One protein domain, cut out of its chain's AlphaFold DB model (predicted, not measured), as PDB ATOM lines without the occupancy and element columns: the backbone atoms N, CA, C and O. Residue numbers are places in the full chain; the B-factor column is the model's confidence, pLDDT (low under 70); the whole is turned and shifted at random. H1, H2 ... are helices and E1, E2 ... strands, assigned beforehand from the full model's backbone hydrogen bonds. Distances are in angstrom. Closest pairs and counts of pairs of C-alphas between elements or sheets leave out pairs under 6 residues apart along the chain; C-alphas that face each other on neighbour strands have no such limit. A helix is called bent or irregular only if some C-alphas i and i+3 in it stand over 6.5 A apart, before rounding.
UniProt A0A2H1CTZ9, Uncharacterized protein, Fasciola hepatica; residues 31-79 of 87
ATOM      1  N   GLU A  31     303.234 216.562 122.362       77.25
ATOM      2  CA  GLU A  31     303.074 215.166 121.922       77.25
ATOM      3  C   GLU A  31     304.094 214.217 122.580       77.25
ATOM      4  O   GLU A  31     304.565 213.261 121.977       77.25
ATOM      5  N   VAL A  32     304.446 214.481 123.844       75.88
ATOM      6  CA  VAL A  32     305.422 213.697 124.633       75.88
ATOM      7  C   VAL A  32     304.995 212.228 124.801       75.88
ATOM      8  O   VAL A  32     305.848 211.341 124.900       75.88
ATOM      9  N   GLY A  33     303.682 211.971 124.814       82.44
ATOM     10  CA  GLY A  33     303.111 210.632 124.950       82.44
ATOM     11  C   GLY A  33     303.447 209.949 126.281       82.44
ATOM     12  O   GLY A  33     304.052 210.535 127.182       82.44
ATOM     13  N   ASP A  34     303.066 208.678 126.401       82.56
ATOM     14  CA  ASP A  34     303.275 207.888 127.624       82.56
ATOM     15  C   ASP A  34     304.754 207.667 127.946       82.56
ATOM     16  O   ASP A  34     305.152 207.672 129.111       82.56
ATOM     17  N   LEU A  35     305.584 207.496 126.911       83.94
ATOM     18  CA  LEU A  35     307.013 207.254 127.088       83.94
ATOM     19  C   LEU A  35     307.691 208.445 127.764       83.94
ATOM     20  O   LEU A  35     308.419 208.267 128.739       83.94
ATOM     21  N   GLY A  36     307.432 209.659 127.283       82.44
ATOM     22  CA  GLY A  36     308.020 210.831 127.903       82.44
ATOM     23  C   GLY A  36     307.373 211.155 129.252       82.44
ATOM     24  O   GLY A  36     308.079 211.559 130.167       82.44
ATOM     25  N   ALA A  37     306.080 210.872 129.452       83.62
ATOM     26  CA  ALA A  37     305.460 210.966 130.778       83.62
ATOM     27  C   ALA A  37     306.155 210.056 131.805       83.62
ATOM     28  O   ALA A  37     306.418 210.471 132.934       83.62
ATOM     29  N   ARG A  38     306.532 208.842 131.397       85.06
ATOM     30  CA  ARG A  38     307.291 207.916 132.238       85.06
ATOM     31  C   ARG A  38     308.688 208.438 132.575       85.06
ATOM     32  O   ARG A  38     309.087 208.345 133.729       85.06
ATOM     33  N   GLN A  39     309.383 209.050 131.618       85.00
ATOM     34  CA  GLN A  39     310.681 209.691 131.869       85.00
ATOM     35  C   GLN A  39     310.555 210.864 132.853       85.00
ATOM     36  O   GLN A  39     311.303 210.968 133.819       85.00
ATOM     37  N   ILE A  40     309.541 211.718 132.682       84.19
ATOM     38  CA  ILE A  40     309.242 212.789 133.641       84.19
ATOM     39  C   ILE A  40     309.017 212.218 135.047       84.19
ATOM     40  O   ILE A  40     309.550 212.749 136.022       84.19
ATOM     41  N   LEU A  41     308.240 211.139 135.161       84.94
ATOM     42  CA  LEU A  41     307.971 210.477 136.432       84.94
ATOM     43  C   LEU A  41     309.256 209.948 137.085       84.94
ATOM     44  O   LEU A  41     309.471 210.186 138.274       84.94
ATOM     45  N   GLU A  42     310.121 209.282 136.320       85.56
ATOM     46  CA  GLU A  42     311.430 208.811 136.789       85.56
ATOM     47  C   GLU A  42     312.306 209.981 137.266       85.56
ATOM     48  O   GLU A  42     312.861 209.929 138.366       85.56
ATOM     49  N   GLY A  43     312.324 211.093 136.527       82.81
ATOM     50  CA  GLY A  43     312.988 212.330 136.940       82.81
ATOM     51  C   GLY A  43     312.441 212.910 138.253       82.81
ATOM     52  O   GLY A  43     313.218 213.316 139.119       82.81
ATOM     53  N   ILE A  44     311.116 212.933 138.445       83.44
ATOM     54  CA  ILE A  44     310.480 213.407 139.691       83.44
ATOM     55  C   ILE A  44     310.851 212.503 140.874       83.44
ATOM     56  O   ILE A  44     311.143 213.004 141.964       83.44
ATOM     57  N   LEU A  45     310.855 211.182 140.679       83.00
ATOM     58  CA  LEU A  45     311.257 210.226 141.711       83.00
ATOM     59  C   LEU A  45     312.728 210.422 142.092       83.00
ATOM     60  O   LEU A  45     313.029 210.587 143.273       83.00
ATOM     61  N   ALA A  46     313.613 210.559 141.105       82.69
ATOM     62  CA  ALA A  46     315.024 210.844 141.341       82.69
ATOM     63  C   ALA A  46     315.239 212.161 142.114       82.69
ATOM     64  O   ALA A  46     316.080 212.215 143.011       82.69
ATOM     65  N   ARG A  47     314.448 213.215 141.848       82.19
ATOM     66  CA  ARG A  47     314.477 214.458 142.652       82.19
ATOM     67  C   ARG A  47     314.119 214.211 144.112       82.19
ATOM     68  O   ARG A  47     314.727 214.815 144.997       82.19
ATOM     69  N   LYS A  48     313.122 213.360 144.365       78.69
ATOM     70  CA  LYS A  48     312.677 213.012 145.719       78.69
ATOM     71  C   LYS A  48     313.781 212.280 146.480       78.69
ATOM     72  O   LYS A  48     314.054 212.646 147.623       78.69
ATOM     73  N   ASP A  49     314.451 211.326 145.838       80.06
ATOM     74  CA  ASP A  49     315.613 210.630 146.407       80.06
ATOM     75  C   ASP A  49     316.791 211.584 146.651       80.06
ATOM     76  O   ASP A  49     317.428 211.545 147.705       80.06
ATOM     77  N   ALA A  50     317.020 212.529 145.735       76.94
ATOM     78  CA  ALA A  50     318.029 213.581 145.867       76.94
ATOM     79  C   ALA A  50     317.651 214.704 146.861       76.94
ATOM     80  O   ALA A  50     318.419 215.654 147.029       76.94
ATOM     81  N   LYS A  51     316.487 214.621 147.529       77.06
ATOM     82  CA  LYS A  51     315.942 215.638 148.455       77.06
ATOM     83  C   LYS A  51     315.876 217.047 147.848       77.06
ATOM     84  O   LYS A  51     316.067 218.046 148.546       77.06
ATOM     85  N   LEU A  52     315.607 217.135 146.548       76.31
ATOM     86  CA  LEU A  52     315.459 218.405 145.849       76.31
ATOM     87  C   LEU A  52     314.069 219.022 146.058       76.31
ATOM     88  O   LEU A  52     313.113 218.313 146.382       76.31
ATOM     89  N   PRO A  53     313.933 220.345 145.847       77.00
ATOM     90  CA  PRO A  53     312.641 221.009 145.890       77.00
ATOM     91  C   PRO A  53     311.648 220.368 144.917       77.00
ATOM     92  O   PRO A  53     311.993 220.053 143.768       77.00
ATOM     93  N   GLN A  54     310.415 220.206 145.398       77.62
ATOM     94  CA  GLN A  54     309.293 219.746 144.591       77.62
ATOM     95  C   GLN A  54     309.024 220.738 143.460       77.62
ATOM     96  O   GLN A  54     309.064 221.953 143.664       77.62
ATOM     97  N   ILE A  55     308.722 220.196 142.285       82.19
ATOM     98  CA  ILE A  55     308.424 220.965 141.082       82.19
ATOM     99  C   ILE A  55     306.979 220.766 140.656       82.19
ATOM    100  O   ILE A  55     306.293 219.845 141.099       82.19
ATOM    101  N   GLY A  56     306.539 221.648 139.779       84.31
ATOM    102  CA  GLY A  56     305.289 221.551 139.065       84.31
ATOM    103  C   GLY A  56     305.491 220.901 137.732       84.31
ATOM    104  O   GLY A  56     306.395 221.298 137.007       84.31
ATOM    105  N   VAL A  57     304.641 219.945 137.397       83.69
ATOM    106  CA  VAL A  57     304.580 219.450 136.031       83.69
ATOM    107  C   VAL A  57     303.153 219.559 135.530       83.69
ATOM    108  O   VAL A  57     302.232 218.978 136.101       83.69
ATOM    109  N   ARG A  58     302.985 220.296 134.435       82.88
ATOM    110  CA  ARG A  58     301.726 220.394 133.710       82.88
ATOM    111  C   ARG A  58     301.816 219.515 132.472       82.88
ATOM    112  O   ARG A  58     302.644 219.763 131.605       82.88
ATOM    113  N   MET A  59     300.998 218.471 132.408       77.56
ATOM    114  CA  MET A  59     301.004 217.513 131.299       77.56
ATOM    115  C   MET A  59     299.897 217.826 130.285       77.56
ATOM    116  O   MET A  59     298.870 218.414 130.629       77.56
ATOM    117  N   GLY A  60     300.111 217.433 129.027       73.44
ATOM    118  CA  GLY A  60     299.094 217.482 127.975       73.44
ATOM    119  C   GLY A  60     298.107 216.307 128.025       73.44
ATOM    120  O   GLY A  60     298.280 215.357 128.779       73.44
ATOM    121  N   HIS A  61     297.086 216.358 127.167       71.06
ATOM    122  CA  HIS A  61     295.954 215.416 127.148       71.06
ATOM    123  C   HIS A  61     296.230 214.066 126.457       71.06
ATOM    124  O   HIS A  61     295.332 213.237 126.358       71.06
ATOM    125  N   ARG A  62     297.437 213.851 125.918       78.50
ATOM    126  CA  ARG A  62     297.803 212.647 125.147       78.50
ATOM    127  C   ARG A  62     298.683 211.686 125.943       78.50
ATOM    128  O   ARG A  62     299.686 211.197 125.433       78.50
ATOM    129  N   ILE A  63     298.337 211.474 127.206       83.38
ATOM    130  CA  ILE A  63     298.989 210.494 128.078       83.38
ATOM    131  C   ILE A  63     297.916 209.697 128.812       83.38
ATOM    132  O   ILE A  63     296.797 210.179 128.992       83.38
ATOM    133  N   ASN A  64     298.259 208.492 129.251       85.81
ATOM    134  CA  ASN A  64     297.377 207.660 130.045       85.81
ATOM    135  C   ASN A  64     297.003 208.375 131.355       85.81
ATOM    136  O   ASN A  64     297.867 208.925 132.046       85.81
ATOM    137  N   GLN A  65     295.717 208.325 131.704       84.31
ATOM    138  CA  GLN A  65     295.152 208.956 132.893       84.31
ATOM    139  C   GLN A  65     295.857 208.492 134.173       84.31
ATOM    140  O   GLN A  65     296.206 209.322 135.004       84.31
ATOM    141  N   ASP A  66     296.183 207.201 134.284       86.81
ATOM    142  CA  ASP A  66     296.907 206.673 135.449       86.81
ATOM    143  C   ASP A  66     298.279 207.343 135.613       86.81
ATOM    144  O   ASP A  66     298.707 207.691 136.714       86.81
ATOM    145  N   THR A  67     298.980 207.559 134.494       83.62
ATOM    146  CA  THR A  67     300.303 208.199 134.497       83.62
ATOM    147  C   THR A  67     300.176 209.685 134.815       83.62
ATOM    148  O   THR A  67     300.964 210.215 135.603       83.62
ATOM    149  N   PHE A  68     299.159 210.347 134.257       84.38
ATOM    150  CA  PHE A  68     298.820 211.727 134.586       84.38
ATOM    151  C   PHE A  68     298.560 211.892 136.087       84.38
ATOM    152  O   PHE A  68     299.170 212.755 136.714       84.38
ATOM    153  N   ASP A  69     297.718 211.046 136.678       86.06
ATOM    154  CA  ASP A  69     297.324 211.144 138.082       86.06
ATOM    155  C   ASP A  69     298.514 210.940 139.022       86.06
ATOM    156  O   ASP A  69     298.664 211.661 140.013       86.06
ATOM    157  N   VAL A  70     299.411 210.005 138.696       87.62
ATOM    158  CA  VAL A  70     300.643 209.785 139.465       87.62
ATOM    159  C   VAL A  70     301.565 211.005 139.388       87.62
ATOM    160  O   VAL A  70     302.033 211.475 140.429       87.62
ATOM    161  N   ILE A  71     301.804 211.552 138.191       84.44
ATOM    162  CA  ILE A  71     302.638 212.751 138.013       84.44
ATOM    163  C   ILE A  71     302.011 213.941 138.737       84.44
ATOM    164  O   ILE A  71     302.696 214.618 139.498       84.44
ATOM    165  N   HIS A  72     300.709 214.163 138.572       84.19
ATOM    166  CA  HIS A  72     299.986 215.262 139.202       84.19
ATOM    167  C   HIS A  72     299.995 215.145 140.735       84.19
ATOM    168  O   HIS A  72     300.120 216.145 141.438       84.19
ATOM    169  N   LYS A  73     299.946 213.924 141.283       85.50
ATOM    170  CA  LYS A  73     300.065 213.674 142.727       85.50
ATOM    171  C   LYS A  73     301.473 213.942 143.263       85.50
ATOM    172  O   LYS A  73     301.616 214.414 144.391       85.50
ATOM    173  N   LEU A  74     302.510 213.621 142.491       82.88
ATOM    174  CA  LEU A  74     303.908 213.763 142.911       82.88
ATOM    175  C   LEU A  74     304.483 215.161 142.637       82.88
ATOM    176  O   LEU A  74     305.336 215.628 143.394       82.88
ATOM    177  N   ALA A  75     303.991 215.845 141.607       83.00
ATOM    178  CA  ALA A  75     304.437 217.160 141.154       83.00
ATOM    179  C   ALA A  75     303.253 218.124 140.874       83.00
ATOM    180  O   ALA A  75     303.151 218.663 139.770       83.00
ATOM    181  N   PRO A  76     302.376 218.398 141.866       74.38
ATOM    182  CA  PRO A  76     301.140 219.190 141.728       74.38
ATOM    183  C   PRO A  76     301.335 220.689 141.424       74.38
ATOM    184  O   PRO A  76     300.401 221.475 141.567       74.38
ATOM    185  N   GLY A  77     302.533 221.132 141.046       67.12
ATOM    186  CA  GLY A  77     302.868 222.554 141.007       67.12
ATOM    187  C   GLY A  77     303.531 222.998 142.304       67.12
ATOM    188  O   GLY A  77     303.067 222.614 143.384       67.12
ATOM    189  N   PRO A  78     304.571 223.852 142.273       58.97
ATOM    190  CA  PRO A  78     304.910 224.595 143.468       58.97
ATOM    191  C   PRO A  78     303.665 225.407 143.834       58.97
ATOM    192  O   PRO A  78     303.110 226.126 142.998       58.97
ATOM    193  N   LYS A  79     303.202 225.305 145.087       54.19
ATOM    194  CA  LYS A  79     302.214 226.251 145.615       54.19
ATOM    195  C   LYS A  79     302.800 227.628 145.358       54.19
ATOM    196  O   LYS A  79     303.784 227.973 146.013       54.19
TER     197      LYS A  79
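AT A GLANCE: This is residues 31 to 79 of the 87 residues of an uncharacterized protein of Fasciola hepatica (UniProt A0A2H1CTZ9). Two helices, the long H1 and the shorter H2, lie side by side and run the same way, and between them along the chain a short extended stretch, E1, folds back beside both. The centres of H1, E1 and H2 make a triangle, and a short tail, residues 75 to 79, follows H2. The printed part has 49 residues, with two named helices and one named strand in the order H1, E1, H2; the class is mostly helix, and E1 pairs with no named strand. The whole is compact and rounded, with a radius of gyration of the C-alphas of 10.4 A and spans of 29 by 21 by 16 A.

IN THESE COORDINATES: Begin at residue 31, and two residues on find C-alpha 33 at (303.111, 210.632, 124.950), where H1 begins. H1 holds residues 33 to 49, Gly 33 to Asp 49, and measures 24.8 A from first to last C-alpha; look for its last C-alpha at (315.613, 210.630, 146.407). After six residues you reach E1, residues 56 to 59, Gly 56 to Met 59, which is 9.7 A long. Five residues later H2 begins at Gln 65 and runs to Leu 74, 14.1 A from first to last C-alpha, with C-alpha 74 at (303.908, 213.763, 142.911).

HOW THE PARTS SIT: Start from H1, the longest helix, and look across to H2: the two touch, with 9 pairs of C-alphas within 8 A. Their closest C-alphas are those of Leu 41 and Ile 71, 6.0 A apart. The lines of H1 and H2 stand at a shallow tilt of 23 degrees, and they run the same way. Next compare E1 with H2: 4 pairs of their C-alphas are within 8 A, and the closest are those of Val 57 and His 72, 7.0 A apart. Between H1 and E1 there is 1 pair of C-alphas within 8 A, those of Ala 37 and Met 59, 7.9 A apart. On the backbone, every O i to N i+4 pair inside H1 and H2 is within hydrogen-bond range. Neither helix is bent or irregular.

THE WHOLE: The two C-alphas farthest apart are those of Lys 51 and Arg 62, at 29.7 A, while the first and last printed C-alphas, Glu 31 and Lys 79, are 26.2 A apart. The printed part runs from residue 31 to 79 with no cut. The link from H1 to E1 is short and the link from E1 to H2 is tight; neither is long. In the B-factor column of this model the mean pLDDT of the printed part is 80.4, and the residues under 70 are 77 to 79.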